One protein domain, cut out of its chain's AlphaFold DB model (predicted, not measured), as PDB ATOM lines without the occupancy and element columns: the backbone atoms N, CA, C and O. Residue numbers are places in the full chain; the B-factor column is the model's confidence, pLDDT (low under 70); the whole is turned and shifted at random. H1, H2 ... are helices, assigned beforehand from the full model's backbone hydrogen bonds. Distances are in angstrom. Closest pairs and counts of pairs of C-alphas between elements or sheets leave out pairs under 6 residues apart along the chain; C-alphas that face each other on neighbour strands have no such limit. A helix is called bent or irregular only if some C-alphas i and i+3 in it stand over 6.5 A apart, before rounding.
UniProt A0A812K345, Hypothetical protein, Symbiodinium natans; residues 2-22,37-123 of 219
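What this domain is: This is residues 2 to 22 and 37 to 123 of the 219 residues of the protein "Hypothetical protein" of Symbiodinium natans (UniProt A0A812K345). Three helices, H1, H2 and H3, run lengthwise in an up-and-down bundle, their centres making a triangle, and a helical hairpin of H4 and H5 crosses the H2 and H3 side of it at a steep angle. H1 packs on H2 on the side away from that hairpin. The printed part has 108 residues with five named helices, in the order H1, H2, H3, H4, H5, and no named strand; the class is all helix. It is compact, with a radius of gyration of the C-alphas of 13.2 A, and spans 40 by 32 by 24 A.

How they stand to each other: H1, residues 2 to 18, touches H2, residues 38 to 58, which meets it with residues 48 to 56 alone; the closest C-alphas, of Thr 6 and Ser 52, are 5.3 A apart, and the two run opposite ways at a shallow tilt of 8 degrees. H2 and H3, residues 65 to 81, form a helical hairpin at a shallow tilt of 11 degrees, closest at the C-alphas of Ile 56 and Gly 67, 5.6 A. H1 and H3 are close but not clearly touching, with the C-alphas of Trp 10 and Met 74 closest at 7.7 A. H4, residues 86 to 99, touches H2 at a steep tilt of 65 degrees, closest at the C-alphas of Ala 46 and Val 93, 4.6 A. H5, residues 104 to 121, forms a helical hairpin with H4 at a shallow tilt of 7 degrees, closest at the C-alphas of Tyr 86 and Ala 118, 6.9 A. With residues 110 to 117 alone H5 touches residues 65 to 72 of H3, closest at the C-alphas of Phe 68 and Met 110, 6.3 A, at a steep tilt of 58 degrees. H1 is apart from H4 and H5. Every O i to N i+4 pair is within hydrogen-bond range in H1, H2, H3 and H4, and 12 of 14 in H5.

Where its parts are: H1 begins at C-alpha 2, (169.554, 260.121, 332.743), and is 23.2 A long. H2 is 30.0 A, H3 24.4 A and H4 20.3 A long. H5 is 24.1 A long and ends at C-alpha 121, (180.482, 235.497, 330.545); it is irregular, with C-alphas 106 and 109 7.1 A apart, and has a kink of 33 degrees near residue 111.

The domain as a whole: The two C-alphas farthest apart, of Pro 22 and Ala 105, are 41.2 A apart. Residues 23 to 36, in the link from H1 to H2 across the cut, are not printed, and C-alphas 22 and 37 are 15.3 A apart. The links H3 to H4 and H4 to H5 are tight, and H2 to H3 is short. The mean pLDDT of the printed part is 75.1; 35 residues are under 70, among them 2 to 22 and 60 to 65.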
ATOM      1  N   ALA A   2     168.826 260.973 331.792       52.56
ATOM      2  CA  ALA A   2     169.554 260.121 332.743       52.56
ATOM      3  C   ALA A   2     170.891 259.584 332.190       52.56
ATOM      4  O   ALA A   2     171.930 259.805 332.796       52.56
ATOM      5  N   TRP A   3     170.900 259.043 330.966       51.91
ATOM      6  CA  TRP A   3     172.095 258.444 330.341       51.91
ATOM      7  C   TRP A   3     173.342 259.354 330.304       51.91
ATOM      8  O   TRP A   3     174.461 258.918 330.564       51.91
ATOM      9  N   LEU A   4     173.153 260.650 330.033       57.78
ATOM     10  CA  LEU A   4     174.240 261.636 329.993       57.78
ATOM     11  C   LEU A   4     174.833 261.912 331.383       57.78
ATOM     12  O   LEU A   4     176.024 262.192 331.491       57.78
ATOM     13  N   ARG A   5     174.018 261.822 332.439       57.91
ATOM     14  CA  ARG A   5     174.465 261.982 333.830       57.91
ATOM     15  C   ARG A   5     175.209 260.742 334.309       57.91
ATOM     16  O   ARG A   5     176.297 260.886 334.853       57.91
ATOM     17  N   THR A   6     174.690 259.555 334.001       60.44
ATOM     18  CA  THR A   6     175.340 258.266 334.273       60.44
ATOM     19  C   THR A   6     176.739 258.198 333.653       60.44
ATOM     20  O   THR A   6     177.722 257.930 334.343       60.44
ATOM     21  N   MET A   7     176.860 258.559 332.370       63.84
ATOM     22  CA  MET A   7     178.149 258.631 331.672       63.84
ATOM     23  C   MET A   7     179.103 259.658 332.296       63.84
ATOM     24  O   MET A   7     180.303 259.408 332.372       63.84
ATOM     25  N   PHE A   8     178.593 260.806 332.750       66.38
ATOM     26  CA  PHE A   8     179.420 261.843 333.368       66.38
ATOM     27  C   PHE A   8     179.970 261.410 334.733       66.38
ATOM     28  O   PHE A   8     181.151 261.616 335.000       66.38
ATOM     29  N   VAL A   9     179.147 260.772 335.572       64.81
ATOM     30  CA  VAL A   9     179.571 260.237 336.879       64.81
ATOM     31  C   VAL A   9     180.604 259.125 336.695       64.81
ATOM     32  O   VAL A   9     181.637 259.136 337.364       64.81
ATOM     33  N   TRP A  10     180.389 258.226 335.731       67.69
ATOM     34  CA  TRP A  10     181.360 257.186 335.393       67.69
ATOM     35  C   TRP A  10     182.686 257.769 334.890       67.69
ATOM     36  O   TRP A  10     183.751 257.415 335.390       67.69
ATOM     37  N   MET A  11     182.641 258.725 333.958       67.69
ATOM     38  CA  MET A  11     183.845 259.394 333.455       67.69
ATOM     39  C   MET A  11     184.593 260.138 334.562       67.69
ATOM     40  O   MET A  11     185.822 260.076 334.596       67.69
ATOM     41  N   ALA A  12     183.879 260.789 335.484       63.84
ATOM     42  CA  ALA A  12     184.465 261.453 336.646       63.84
ATOM     43  C   ALA A  12     185.148 260.453 337.590       63.84
ATOM     44  O   ALA A  12     186.253 260.721 338.054       63.84
ATOM     45  N   TYR A  13     184.552 259.280 337.822       64.75
ATOM     46  CA  TYR A  13     185.171 258.212 338.611       64.75
ATOM     47  C   TYR A  13     186.437 257.668 337.935       64.75
ATOM     48  O   TYR A  13     187.495 257.596 338.559       64.75
ATOM     49  N   VAL A  14     186.375 257.372 336.634       64.44
ATOM     50  CA  VAL A  14     187.538 256.896 335.868       64.44
ATOM     51  C   VAL A  14     188.671 257.930 335.877       64.44
ATOM     52  O   VAL A  14     189.835 257.576 336.047       64.44
ATOM     53  N   THR A  15     188.358 259.222 335.752       61.75
ATOM     54  CA  THR A  15     189.390 260.273 335.774       61.75
ATOM     55  C   THR A  15     189.957 260.565 337.155       61.75
ATOM     56  O   THR A  15     191.145 260.859 337.257       61.75
ATOM     57  N   THR A  16     189.159 260.485 338.216       60.91
ATOM     58  CA  THR A  16     189.623 260.855 339.564       60.91
ATOM     59  C   THR A  16     190.178 259.685 340.364       60.91
ATOM     60  O   THR A  16     191.091 259.894 341.150       60.91
ATOM     61  N   VAL A  17     189.679 258.464 340.165       58.62
ATOM     62  CA  VAL A  17     190.072 257.298 340.972       58.62
ATOM     63  C   VAL A  17     191.008 256.373 340.200       58.62
ATOM     64  O   VAL A  17     192.034 255.969 340.735       58.62
ATOM     65  N   LEU A  18     190.713 256.086 338.925       56.84
ATOM     66  CA  LEU A  18     191.553 255.194 338.111       56.84
ATOM     67  C   LEU A  18     192.765 255.911 337.494       56.84
ATOM     68  O   LEU A  18     193.825 255.307 337.371       56.84
ATOM     69  N   LEU A  19     192.641 257.193 337.127       54.06
ATOM     70  CA  LEU A  19     193.723 257.965 336.491       54.06
ATOM     71  C   LEU A  19     194.568 258.815 337.459       54.06
ATOM     72  O   LEU A  19     195.642 259.268 337.067       54.06
ATOM     73  N   ALA A  20     194.147 259.017 338.714       49.94
ATOM     74  CA  ALA A  20     194.978 259.697 339.721       49.94
ATOM     75  C   ALA A  20     196.090 258.799 340.304       49.94
ATOM     76  O   ALA A  20     197.009 259.280 340.971       49.94
ATOM     77  N   ILE A  21     196.044 257.501 340.009       47.12
ATOM     78  CA  ILE A  21     197.097 256.534 340.304       47.12
ATOM     79  C   ILE A  21     197.920 256.401 339.003       47.12
ATOM     80  O   ILE A  21     197.522 255.592 338.170       47.12
ATOM     81  N   PRO A  22     199.002 257.173 338.717       45.66
ATOM     82  CA  PRO A  22     200.003 257.718 339.641       45.66
ATOM     83  C   PRO A  22     200.529 259.130 339.253       45.66
ATOM     84  O   PRO A  22     201.303 259.275 338.307       45.66
ATOM     85  N   SER A  37     192.815 251.248 350.525       72.62
ATOM     86  CA  SER A  37     192.803 249.791 350.599       72.62
ATOM     87  C   SER A  37     191.887 249.219 349.506       72.62
ATOM     88  O   SER A  37     190.921 249.877 349.104       72.62
ATOM     89  N   PRO A  38     192.158 248.008 348.996       68.88
ATOM     90  CA  PRO A  38     191.320 247.397 347.964       68.88
ATOM     91  C   PRO A  38     189.839 247.338 348.380       68.88
ATOM     92  O   PRO A  38     188.964 247.626 347.570       68.88
ATOM     93  N   ASP A  39     189.549 247.089 349.658       70.50
ATOM     94  CA  ASP A  39     188.177 247.099 350.180       70.50
ATOM     95  C   ASP A  39     187.534 248.495 350.145       70.50
ATOM     96  O   ASP A  39     186.354 248.634 349.808       70.50
ATOM     97  N   ALA A  40     188.304 249.550 350.434       75.00
ATOM     98  CA  ALA A  40     187.831 250.929 350.325       75.00
ATOM     99  C   ALA A  40     187.557 251.310 348.864       75.00
ATOM    100  O   ALA A  40     186.515 251.894 348.565       75.00
ATOM    101  N   ARG A  41     188.433 250.913 347.928       75.12
ATOM    102  CA  ARG A  41     188.207 251.127 346.488       75.12
ATOM    103  C   ARG A  41     186.952 250.412 346.000       75.12
ATOM    104  O   ARG A  41     186.143 251.040 345.323       75.12
ATOM    105  N   LYS A  42     186.745 249.152 346.399       76.81
ATOM    106  CA  LYS A  42     185.529 248.385 346.085       76.81
ATOM    107  C   LYS A  42     184.272 249.085 346.587       76.81
ATOM    108  O   LYS A  42     183.292 249.175 345.853       76.81
ATOM    109  N   THR A  43     184.311 249.594 347.816       79.44
ATOM    110  CA  THR A  43     183.179 250.297 348.431       79.44
ATOM    111  C   THR A  43     182.850 251.577 347.666       79.44
ATOM    112  O   THR A  43     181.710 251.760 347.250       79.44
ATOM    113  N   HIS A  44     183.849 252.410 347.366       79.56
ATOM    114  CA  HIS A  44     183.640 253.628 346.577       79.56
ATOM    115  C   HIS A  44     183.156 253.349 345.151       79.56
ATOM    116  O   HIS A  44     182.330 254.087 344.613       79.56
ATOM    117  N   LEU A  45     183.653 252.277 344.531       79.38
ATOM    118  CA  LEU A  45     183.208 251.856 343.207       79.38
ATOM    119  C   LEU A  45     181.741 251.406 343.255       79.38
ATOM    120  O   LEU A  45     180.937 251.817 342.416       79.38
ATOM    121  N   ALA A  46     181.371 250.625 344.271       82.88
ATOM    122  CA  ALA A  46     179.993 250.206 344.497       82.88
ATOM    123  C   ALA A  46     179.056 251.401 344.734       82.88
ATOM    124  O   ALA A  46     177.970 251.434 344.164       82.88
ATOM    125  N   GLU A  47     179.481 252.409 345.497       83.19
ATOM    126  CA  GLU A  47     178.719 253.648 345.708       83.19
ATOM    127  C   GLU A  47     178.492 254.423 344.401       83.19
ATOM    128  O   GLU A  47     177.363 254.823 344.103       83.19
ATOM    129  N   ALA A  48     179.536 254.594 343.585       81.62
ATOM    130  CA  ALA A  48     179.438 255.295 342.302       81.62
ATOM    131  C   ALA A  48     178.509 254.569 341.311       81.62
ATOM    132  O   ALA A  48     177.691 255.194 340.624       81.62
ATOM    133  N   LEU A  49     178.600 253.240 341.258       82.38
ATOM    134  CA  LEU A  49     177.718 252.412 340.439       82.38
ATOM    135  C   LEU A  49     176.286 252.368 340.983       82.38
ATOM    136  O   LEU A  49     175.348 252.331 340.190       82.38
ATOM    137  N   ALA A  50     176.091 252.432 342.300       83.69
ATOM    138  CA  ALA A  50     174.763 252.485 342.906       83.69
ATOM    139  C   ALA A  50     174.012 253.766 342.534       83.69
ATOM    140  O   ALA A  50     172.824 253.694 342.246       83.69
ATOM    141  N   ILE A  51     174.691 254.915 342.438       83.88
ATOM    142  CA  ILE A  51     174.077 256.161 341.934       83.88
ATOM    143  C   ILE A  51     173.553 255.962 340.505       83.88
ATOM    144  O   ILE A  51     172.430 256.336 340.178       83.88
ATOM    145  N   SER A  52     174.362 255.323 339.660       83.62
ATOM    146  CA  SER A  52     173.987 255.015 338.279       83.62
ATOM    147  C   SER A  52     172.811 254.038 338.210       83.62
ATOM    148  O   SER A  52     171.884 254.233 337.428       83.62
ATOM    149  N   ALA A  53     172.829 253.000 339.047       83.31
ATOM    150  CA  ALA A  53     171.761 252.016 339.138       83.31
ATOM    151  C   ALA A  53     170.451 252.625 339.663       83.31
ATOM    152  O   ALA A  53     169.390 252.313 339.131       83.31
ATOM    153  N   ALA A  54     170.518 253.518 340.650       84.00
ATOM    154  CA  ALA A  54     169.379 254.267 341.171       84.00
ATOM    155  C   ALA A  54     168.715 255.108 340.070       84.00
ATOM    156  O   ALA A  54     167.510 254.988 339.856       84.00
ATOM    157  N   ASP A  55     169.509 255.858 339.297       83.44
ATOM    158  CA  ASP A  55     169.016 256.637 338.152       83.44
ATOM    159  C   ASP A  55     168.306 255.749 337.113       83.44
ATOM    160  O   ASP A  55     167.268 256.133 336.576       83.44
ATOM    161  N   ILE A  56     168.842 254.553 336.836       82.44
ATOM    162  CA  ILE A  56     168.229 253.586 335.909       82.44
ATOM    163  C   ILE A  56     166.915 253.030 336.472       82.44
ATOM    164  O   ILE A  56     165.947 252.871 335.729       82.44
ATOM    165  N   LEU A  57     166.876 252.709 337.768       81.69
ATOM    166  CA  LEU A  57     165.690 252.163 338.432       81.69
ATOM    167  C   LEU A  57     164.562 253.197 338.559       81.69
ATOM    168  O   LEU A  57     163.387 252.824 338.513       81.69
ATOM    169  N   ASP A  58     164.908 254.477 338.690       81.62
ATOM    170  CA  ASP A  58     163.951 255.577 338.806       81.62
ATOM    171  C   ASP A  58     163.479 256.131 337.450       81.62
ATOM    172  O   ASP A  58     162.463 256.840 337.400       81.62
ATOM    173  N   ASP A  59     164.152 255.796 336.342       75.44
ATOM    174  CA  ASP A  59     163.731 256.205 335.001       75.44
ATOM    175  C   ASP A  59     162.469 255.442 334.558       75.44
ATOM    176  O   ASP A  59     162.461 254.234 334.318       75.44
ATOM    177  N   ARG A  60     161.357 256.176 334.449       58.12
ATOM    178  CA  ARG A  60     160.041 255.637 334.076       58.12
ATOM    179  C   ARG A  60     159.781 255.636 332.568       58.12
ATOM    180  O   ARG A  60     158.765 255.073 332.157       58.12
ATOM    181  N   GLU A  61     160.622 256.281 331.754       56.75
ATOM    182  CA  GLU A  61     160.348 256.496 330.322       56.75
ATOM    183  C   GLU A  61     161.029 255.477 329.398       56.75
ATOM    184  O   GLU A  61     160.522 255.214 328.304       56.75
ATOM    185  N   THR A  62     162.110 254.835 329.840       52.81
ATOM    186  CA  THR A  62     162.790 253.768 329.094       52.81
ATOM    187  C   THR A  62     162.858 252.500 329.936       52.81
ATOM    188  O   THR A  62     163.416 252.532 331.029       52.81
ATOM    189  N   PRO A  63     162.293 251.367 329.478       51.47
ATOM    190  CA  PRO A  63     162.297 250.142 330.260       51.47
ATOM    191  C   PRO A  63     163.730 249.617 330.384       51.47
ATOM    192  O   PRO A  63     164.243 249.036 329.438       51.47
ATOM    193  N   ALA A  64     164.322 249.836 331.557       65.62
ATOM    194  CA  ALA A  64     165.251 249.012 332.334       65.62
ATOM    195  C   ALA A  64     166.393 248.232 331.629       65.62
ATOM    196  O   ALA A  64     167.507 248.256 332.131       65.62
ATOM    197  N   GLU A  65     166.177 247.548 330.500       68.38
ATOM    198  CA  GLU A  65     167.180 246.689 329.848       68.38
ATOM    199  C   GLU A  65     168.378 247.474 329.296       68.38
ATOM    200  O   GLU A  65     169.500 247.139 329.647       68.38
ATOM    201  N   GLU A  66     168.173 248.553 328.531       73.31
ATOM    202  CA  GLU A  66     169.299 249.349 327.994       73.31
ATOM    203  C   GLU A  66     170.113 250.033 329.109       73.31
ATOM    204  O   GLU A  66     171.322 250.223 328.989       73.31
ATOM    205  N   GLY A  67     169.454 250.391 330.217       75.25
ATOM    206  CA  GLY A  67     170.126 250.921 331.400       75.25
ATOM    207  C   GLY A  67     170.949 249.850 332.114       75.25
ATOM    208  O   GLY A  67     172.092 250.103 332.493       75.25
ATOM    209  N   PHE A  68     170.408 248.639 332.260       84.44
ATOM    210  CA  PHE A  68     171.139 247.523 332.859       84.44
ATOM    211  C   PHE A  68     172.294 247.028 331.985       84.44
ATOM    212  O   PHE A  68     173.326 246.675 332.550       84.44
ATOM    213  N   ASP A  69     172.172 247.085 330.657       82.56
ATOM    214  CA  ASP A  69     173.283 246.823 329.734       82.56
ATOM    215  C   ASP A  69     174.428 247.824 329.984       82.56
ATOM    216  O   ASP A  69     175.576 247.431 330.175       82.56
ATOM    217  N   ALA A  70     174.118 249.121 330.103       80.75
ATOM    218  CA  ALA A  70     175.126 250.134 330.424       80.75
ATOM    219  C   ALA A  70     175.752 249.925 331.817       80.75
ATOM    220  O   ALA A  70     176.955 250.118 331.993       80.75
ATOM    221  N   LEU A  71     174.957 249.518 332.814       82.75
ATOM    222  CA  LEU A  71     175.458 249.170 334.148       82.75
ATOM    223  C   LEU A  71     176.389 247.951 334.105       82.75
ATOM    224  O   LEU A  71     177.414 247.943 334.784       82.75
ATOM    225  N   SER A  72     176.050 246.954 333.288       84.19
ATOM    226  CA  SER A  72     176.870 245.770 333.045       84.19
ATOM    227  C   SER A  72     178.219 246.140 332.430       84.19
ATOM    228  O   SER A  72     179.251 245.714 332.942       84.19
ATOM    229  N   ASP A  73     178.234 246.994 331.404       83.50
ATOM    230  CA  ASP A  73     179.476 247.463 330.770       83.50
ATOM    231  C   ASP A  73     180.384 248.205 331.771       83.50
ATOM    232  O   ASP A  73     181.607 248.031 331.779       83.50
ATOM    233  N   MET A  74     179.797 249.021 332.656       79.75
ATOM    234  CA  MET A  74     180.544 249.718 333.712       79.75
ATOM    235  C   MET A  74     181.105 248.740 334.759       79.75
ATOM    236  O   MET A  74     182.260 248.879 335.171       79.75
ATOM    237  N   LEU A  75     180.330 247.721 335.153       82.50
ATOM    238  CA  LEU A  75     180.785 246.644 336.040       82.50
ATOM    239  C   LEU A  75     181.929 245.835 335.414       82.50
ATOM    240  O   LEU A  75     182.929 245.581 336.084       82.50
ATOM    241  N   GLU A  76     181.824 245.462 334.138       80.06
ATOM    242  CA  GLU A  76     182.894 244.757 333.421       80.06
ATOM    243  C   GLU A  76     184.168 245.602 333.354       80.06
ATOM    244  O   GLU A  76     185.256 245.115 333.669       80.06
ATOM    245  N   SER A  77     184.046 246.892 333.030       73.56
ATOM    246  CA  SER A  77     185.194 247.800 333.004       73.56
ATOM    247  C   SER A  77     185.864 247.942 334.376       73.56
ATOM    248  O   SER A  77     187.088 248.066 334.433       73.56
ATOM    249  N   ALA A  78     185.097 247.930 335.468       71.62
ATOM    250  CA  ALA A  78     185.629 247.973 336.830       71.62
ATOM    251  C   ALA A  78     186.374 246.685 337.210       71.62
ATOM    252  O   ALA A  78     187.455 246.742 337.791       71.62
ATOM    253  N   VAL A  79     185.814 245.531 336.847       73.75
ATOM    254  CA  VAL A  79     186.384 244.197 337.102       73.75
ATOM    255  C   VAL A  79     187.665 243.952 336.304       73.75
ATOM    256  O   VAL A  79     188.546 243.230 336.754       73.75
ATOM    257  N   VAL A  80     187.799 244.535 335.112       69.00
ATOM    258  CA  VAL A  80     189.063 244.458 334.360       69.00
ATOM    259  C   VAL A  80     190.144 245.336 334.999       69.00
ATOM    260  O   VAL A  80     191.323 244.986 334.952       69.00
ATOM    261  N   ALA A  81     189.761 246.475 335.581       63.94
ATOM    262  CA  ALA A  81     190.698 247.421 336.183       63.94
ATOM    263  C   ALA A  81     191.173 247.003 337.585       63.94
ATOM    264  O   ALA A  81     192.302 247.304 337.967       63.94
ATOM    265  N   GLU A  82     190.330 246.306 338.343       66.69
ATOM    266  CA  GLU A  82     190.588 245.906 339.726       66.69
ATOM    267  C   GLU A  82     190.360 244.398 339.900       66.69
ATOM    268  O   GLU A  82     189.460 243.830 339.298       66.69
ATOM    269  N   SER A  83     191.124 243.730 340.769       67.69
ATOM    270  CA  SER A  83     191.077 242.268 340.969       67.69
ATOM    271  C   SER A  83     189.820 241.746 341.703       67.69
ATOM    272  O   SER A  83     189.923 240.824 342.516       67.69
ATOM    273  N   PHE A  84     188.644 242.330 341.468       73.69
ATOM    274  CA  PHE A  84     187.361 241.902 342.036       73.69
ATOM    275  C   PHE A  84     186.621 240.966 341.084       73.69
ATOM    276  O   PHE A  84     186.816 241.019 339.873       73.69
ATOM    277  N   THR A  85     185.715 240.137 341.604       80.88
ATOM    278  CA  THR A  85     184.808 239.394 340.719       80.88
ATOM    279  C   THR A  85     183.597 240.245 340.338       80.88
ATOM    280  O   THR A  85     183.114 241.068 341.117       80.88
ATOM    281  N   TYR A  86     183.063 240.009 339.138       80.00
ATOM    282  CA  TYR A  86     181.858 240.687 338.653       80.00
ATOM    283  C   TYR A  86     180.684 240.564 339.626       80.00
ATOM    284  O   TYR A  86     180.007 241.546 339.930       80.00
ATOM    285  N   TRP A  87     180.472 239.362 340.169       83.94
ATOM    286  CA  TRP A  87     179.378 239.117 341.102       83.94
ATOM    287  C   TRP A  87     179.584 239.806 342.454       83.94
ATOM    288  O   TRP A  87     178.641 240.365 343.006       83.94
ATOM    289  N   GLU A  88     180.812 239.829 342.969       83.75
ATOM    290  CA  GLU A  88     181.128 240.532 344.213       83.75
ATOM    291  C   GLU A  88     180.849 242.031 344.137       83.75
ATOM    292  O   GLU A  88     180.399 242.624 345.120       83.75
ATOM    293  N   LEU A  89     181.145 242.649 342.996       82.62
ATOM    294  CA  LEU A  89     180.903 244.068 342.794       82.62
ATOM    295  C   LEU A  89     179.414 244.353 342.563       82.62
ATOM    296  O   LEU A  89     178.872 245.270 343.174       82.62
ATOM    297  N   ALA A  90     178.726 243.530 341.764       86.12
ATOM    298  CA  ALA A  90     177.279 243.635 341.572       86.12
ATOM    299  C   ALA A  90     176.507 243.501 342.898       86.12
ATOM    300  O   ALA A  90     175.546 244.232 343.141       86.12
ATOM    301  N   GLN A  91     176.952 242.606 343.782       88.31
ATOM    302  CA  GLN A  91     176.355 242.432 345.102       88.31
ATOM    303  C   GLN A  91     176.646 243.620 346.032       88.31
ATOM    304  O   GLN A  91     175.746 244.069 346.732       88.31
ATOM    305  N   ALA A  92     177.845 244.206 345.972       86.62
ATOM    306  CA  ALA A  92     178.142 245.432 346.711       86.62
ATOM    307  C   ALA A  92     177.263 246.614 346.253       86.62
ATOM    308  O   ALA A  92     176.748 247.356 347.085       86.62
ATOM    309  N   VAL A  93     177.028 246.760 344.942       87.75
ATOM    310  CA  VAL A  93     176.095 247.766 344.395       87.75
ATOM    311  C   VAL A  93     174.677 247.539 344.917       87.75
ATOM    312  O   VAL A  93     174.010 248.485 345.337       87.75
ATOM    313  N   HIS A  94     174.223 246.285 344.928       90.06
ATOM    314  CA  HIS A  94     172.927 245.918 345.489       90.06
ATOM    315  C   HIS A  94     172.805 246.320 346.962       90.06
ATOM    316  O   HIS A  94     171.832 246.969 347.337       90.06
ATOM    317  N   ASP A  95     173.800 245.994 347.784       88.00
ATOM    318  CA  ASP A  95     173.783 246.297 349.215       88.00
ATOM    319  C   ASP A  95     173.722 247.809 349.480       88.00
ATOM    320  O   ASP A  95     172.979 248.253 350.360       88.00
ATOM    321  N   VAL A  96     174.427 248.616 348.680       87.38
ATOM    322  CA  VAL A  96     174.348 250.084 348.757       87.38
ATOM    323  C   VAL A  96     172.945 250.584 348.396       87.38
ATOM    324  O   VAL A  96     172.406 251.440 349.097       87.38
ATOM    325  N   LEU A  97     172.305 250.036 347.359       85.50
ATOM    326  CA  LEU A  97     170.931 250.410 347.000       85.50
ATOM    327  C   LEU A  97     169.934 250.071 348.117       85.50
ATOM    328  O   LEU A  97     169.054 250.879 348.425       85.50
ATOM    329  N   ILE A  98     170.088 248.916 348.772       90.75
ATOM    330  CA  ILE A  98     169.261 248.556 349.932       90.75
ATOM    331  C   ILE A  98     169.462 249.557 351.078       90.75
ATOM    332  O   ILE A  98     168.487 250.009 351.683       90.75
ATOM    333  N   GLN A  99     170.704 249.972 351.346       88.81
ATOM    334  CA  GLN A  99     170.997 251.006 352.349       88.81
ATOM    335  C   GLN A  99     170.387 252.372 351.994       88.81
ATOM    336  O   GLN A  99     169.984 253.113 352.891       88.81
ATOM    337  N   GLN A 100     170.263 252.688 350.703       87.12
ATOM    338  CA  GLN A 100     169.607 253.902 350.203       87.12
ATOM    339  C   GLN A 100     168.068 253.831 350.243       87.12
ATOM    340  O   GLN A 100     167.398 254.821 349.952       87.12
ATOM    341  N   GLY A 101     167.495 252.693 350.645       87.44
ATOM    342  CA  GLY A 101     166.052 252.512 350.812       87.44
ATOM    343  C   GLY A 101     165.347 251.871 349.617       87.44
ATOM    344  O   GLY A 101     164.117 251.748 349.647       87.44
ATOM    345  N   TYR A 102     166.084 251.417 348.597       85.56
ATOM    346  CA  TYR A 102     165.519 250.517 347.596       85.56
ATOM    347  C   TYR A 102     165.213 249.162 348.246       85.56
ATOM    348  O   TYR A 102     165.843 248.732 349.207       85.56
ATOM    349  N   THR A 103     164.200 248.482 347.729       90.06
ATOM    350  CA  THR A 103     163.800 247.151 348.200       90.06
ATOM    351  C   THR A 103     164.335 246.069 347.274       90.06
ATOM    352  O   THR A 103     164.520 246.313 346.079       90.06
ATOM    353  N   ASP A 104     164.448 244.840 347.779       85.81
ATOM    354  CA  ASP A 104     164.776 243.675 346.945       85.81
ATOM    355  C   ASP A 104     163.818 243.538 345.750       85.81
ATOM    356  O   ASP A 104     164.208 243.142 344.656       85.81
ATOM    357  N   ALA A 105     162.544 243.907 345.926       82.12
ATOM    358  CA  ALA A 105     161.555 243.860 344.853       82.12
ATOM    359  C   ALA A 105     161.854 244.869 343.733       82.12
ATOM    360  O   ALA A 105     161.617 244.574 342.561       82.12
ATOM    361  N   THR A 106     162.374 246.046 344.083       84.38
ATOM    362  CA  THR A 106     162.738 247.088 343.112       84.38
ATOM    363  C   THR A 106     164.065 246.798 342.419       84.38
ATOM    364  O   THR A 106     164.199 247.093 341.236       84.38
ATOM    365  N   THR A 107     165.021 246.168 343.104       86.62
ATOM    366  CA  THR A 107     166.336 245.815 342.540       86.62
ATOM    367  C   THR A 107     166.341 244.454 341.831       86.62
ATOM    368  O   THR A 107     167.249 244.170 341.048       86.62
ATOM    369  N   ALA A 108     165.322 243.610 342.034       85.12
ATOM    370  CA  ALA A 108     165.238 242.269 341.447       85.12
ATOM    371  C   ALA A 108     165.424 242.211 339.916       85.12
ATOM    372  O   ALA A 108     166.136 241.311 339.454       85.12
ATOM    373  N   PRO A 109     164.845 243.117 339.099       85.00
ATOM    374  CA  PRO A 109     165.064 243.109 337.652       85.00
ATOM    375  C   PRO A 109     166.537 243.316 337.283       85.00
ATOM    376  O   PRO A 109     167.058 242.595 336.430       85.00
ATOM    377  N   MET A 110     167.217 244.230 337.981       87.56
ATOM    378  CA  MET A 110     168.645 244.504 337.812       87.56
ATOM    379  C   MET A 110     169.470 243.266 338.166       87.56
ATOM    380  O   MET A 110     170.227 242.768 337.339       87.56
ATOM    381  N   MET A 111     169.271 242.695 339.357       89.25
ATOM    382  CA  MET A 111     170.031 241.517 339.800       89.25
ATOM    383  C   MET A 111     169.794 240.292 338.908       89.25
ATOM    384  O   MET A 111     170.710 239.509 338.643       89.25
ATOM    385  N   THR A 112     168.580 240.139 338.379       88.44
ATOM    386  CA  THR A 112     168.251 239.084 337.408       88.44
ATOM    387  C   THR A 112     168.977 239.291 336.077       88.44
ATOM    388  O   THR A 112     169.406 238.324 335.448       88.44
ATOM    389  N   HIS A 113     169.114 240.539 335.629       86.38
ATOM    390  CA  HIS A 113     169.866 240.862 334.422       86.38
ATOM    391  C   HIS A 113     171.365 240.592 334.626       86.38
ATOM    392  O   HIS A 113     171.954 239.809 333.883       86.38
ATOM    393  N   LEU A 114     171.957 241.149 335.685       85.12
ATOM    394  CA  LEU A 114     173.390 241.027 335.966       85.12
ATOM    395  C   LEU A 114     173.820 239.573 336.198       85.12
ATOM    396  O   LEU A 114     174.869 239.161 335.711       85.12
ATOM    397  N   SER A 115     172.998 238.765 336.874       85.12
ATOM    398  CA  SER A 115     173.264 237.326 337.036       85.12
ATOM    399  C   SER A 115     173.240 236.570 335.704       85.12
ATOM    400  O   SER A 115     174.056 235.673 335.493       85.12
ATOM    401  N   ARG A 116     172.354 236.948 334.772       84.62
ATOM    402  CA  ARG A 116     172.322 236.365 333.423       84.62
ATOM    403  C   ARG A 116     173.576 236.726 332.630       84.62
ATOM    404  O   ARG A 116     174.126 235.847 331.970       84.62
ATOM    405  N   VAL A 117     174.028 237.978 332.709       82.75
ATOM    406  CA  VAL A 117     175.264 238.411 332.041       82.75
ATOM    407  C   VAL A 117     176.469 237.685 332.629       82.75
ATOM    408  O   VAL A 117     177.206 237.050 331.877       82.75
ATOM    409  N   ALA A 118     176.595 237.651 333.958       77.06
ATOM    410  CA  ALA A 118     177.666 236.936 334.648       77.06
ATOM    411  C   ALA A 118     177.740 235.459 334.226       77.06
ATOM    412  O   ALA A 118     178.817 234.950 333.918       77.06
ATOM    413  N   ALA A 119     176.589 234.786 334.137       72.56
ATOM    414  CA  ALA A 119     176.524 233.387 333.726       72.56
ATOM    415  C   ALA A 119     176.788 233.173 332.221       72.56
ATOM    416  O   ALA A 119     177.202 232.089 331.808       72.56
ATOM    417  N   SER A 120     176.555 234.190 331.385       73.94
ATOM    418  CA  SER A 120     176.924 234.159 329.965       73.94
ATOM    419  C   SER A 120     178.426 234.366 329.756       73.94
ATOM    420  O   SER A 120     179.023 233.671 328.934       73.94
ATOM    421  N   ALA A 121     179.047 235.238 330.556       63.78
ATOM    422  CA  ALA A 121     180.482 235.497 330.545       63.78
ATOM    423  C   ALA A 121     181.290 234.306 331.092       63.78
ATOM    424  O   ALA A 121     182.379 234.021 330.596       63.78
ATOM    425  N   SER A 122     180.737 233.557 332.055       60.88
ATOM    426  CA  SER A 122     181.332 232.310 332.560       60.88
ATOM    427  C   SER A 122     181.059 231.082 331.678       60.88
ATOM    428  O   SER A 122     181.602 230.008 331.935       60.88
ATOM    429  N   GLY A 123     180.234 231.218 330.630       50.53
ATOM    430  CA  GLY A 123     179.850 230.121 329.738       50.53
ATOM    431  C   GLY A 123     178.896 229.089 330.357       50.53
ATOM    432  O   GLY A 123     178.739 228.003 329.796       50.53
TER     433      GLY A 123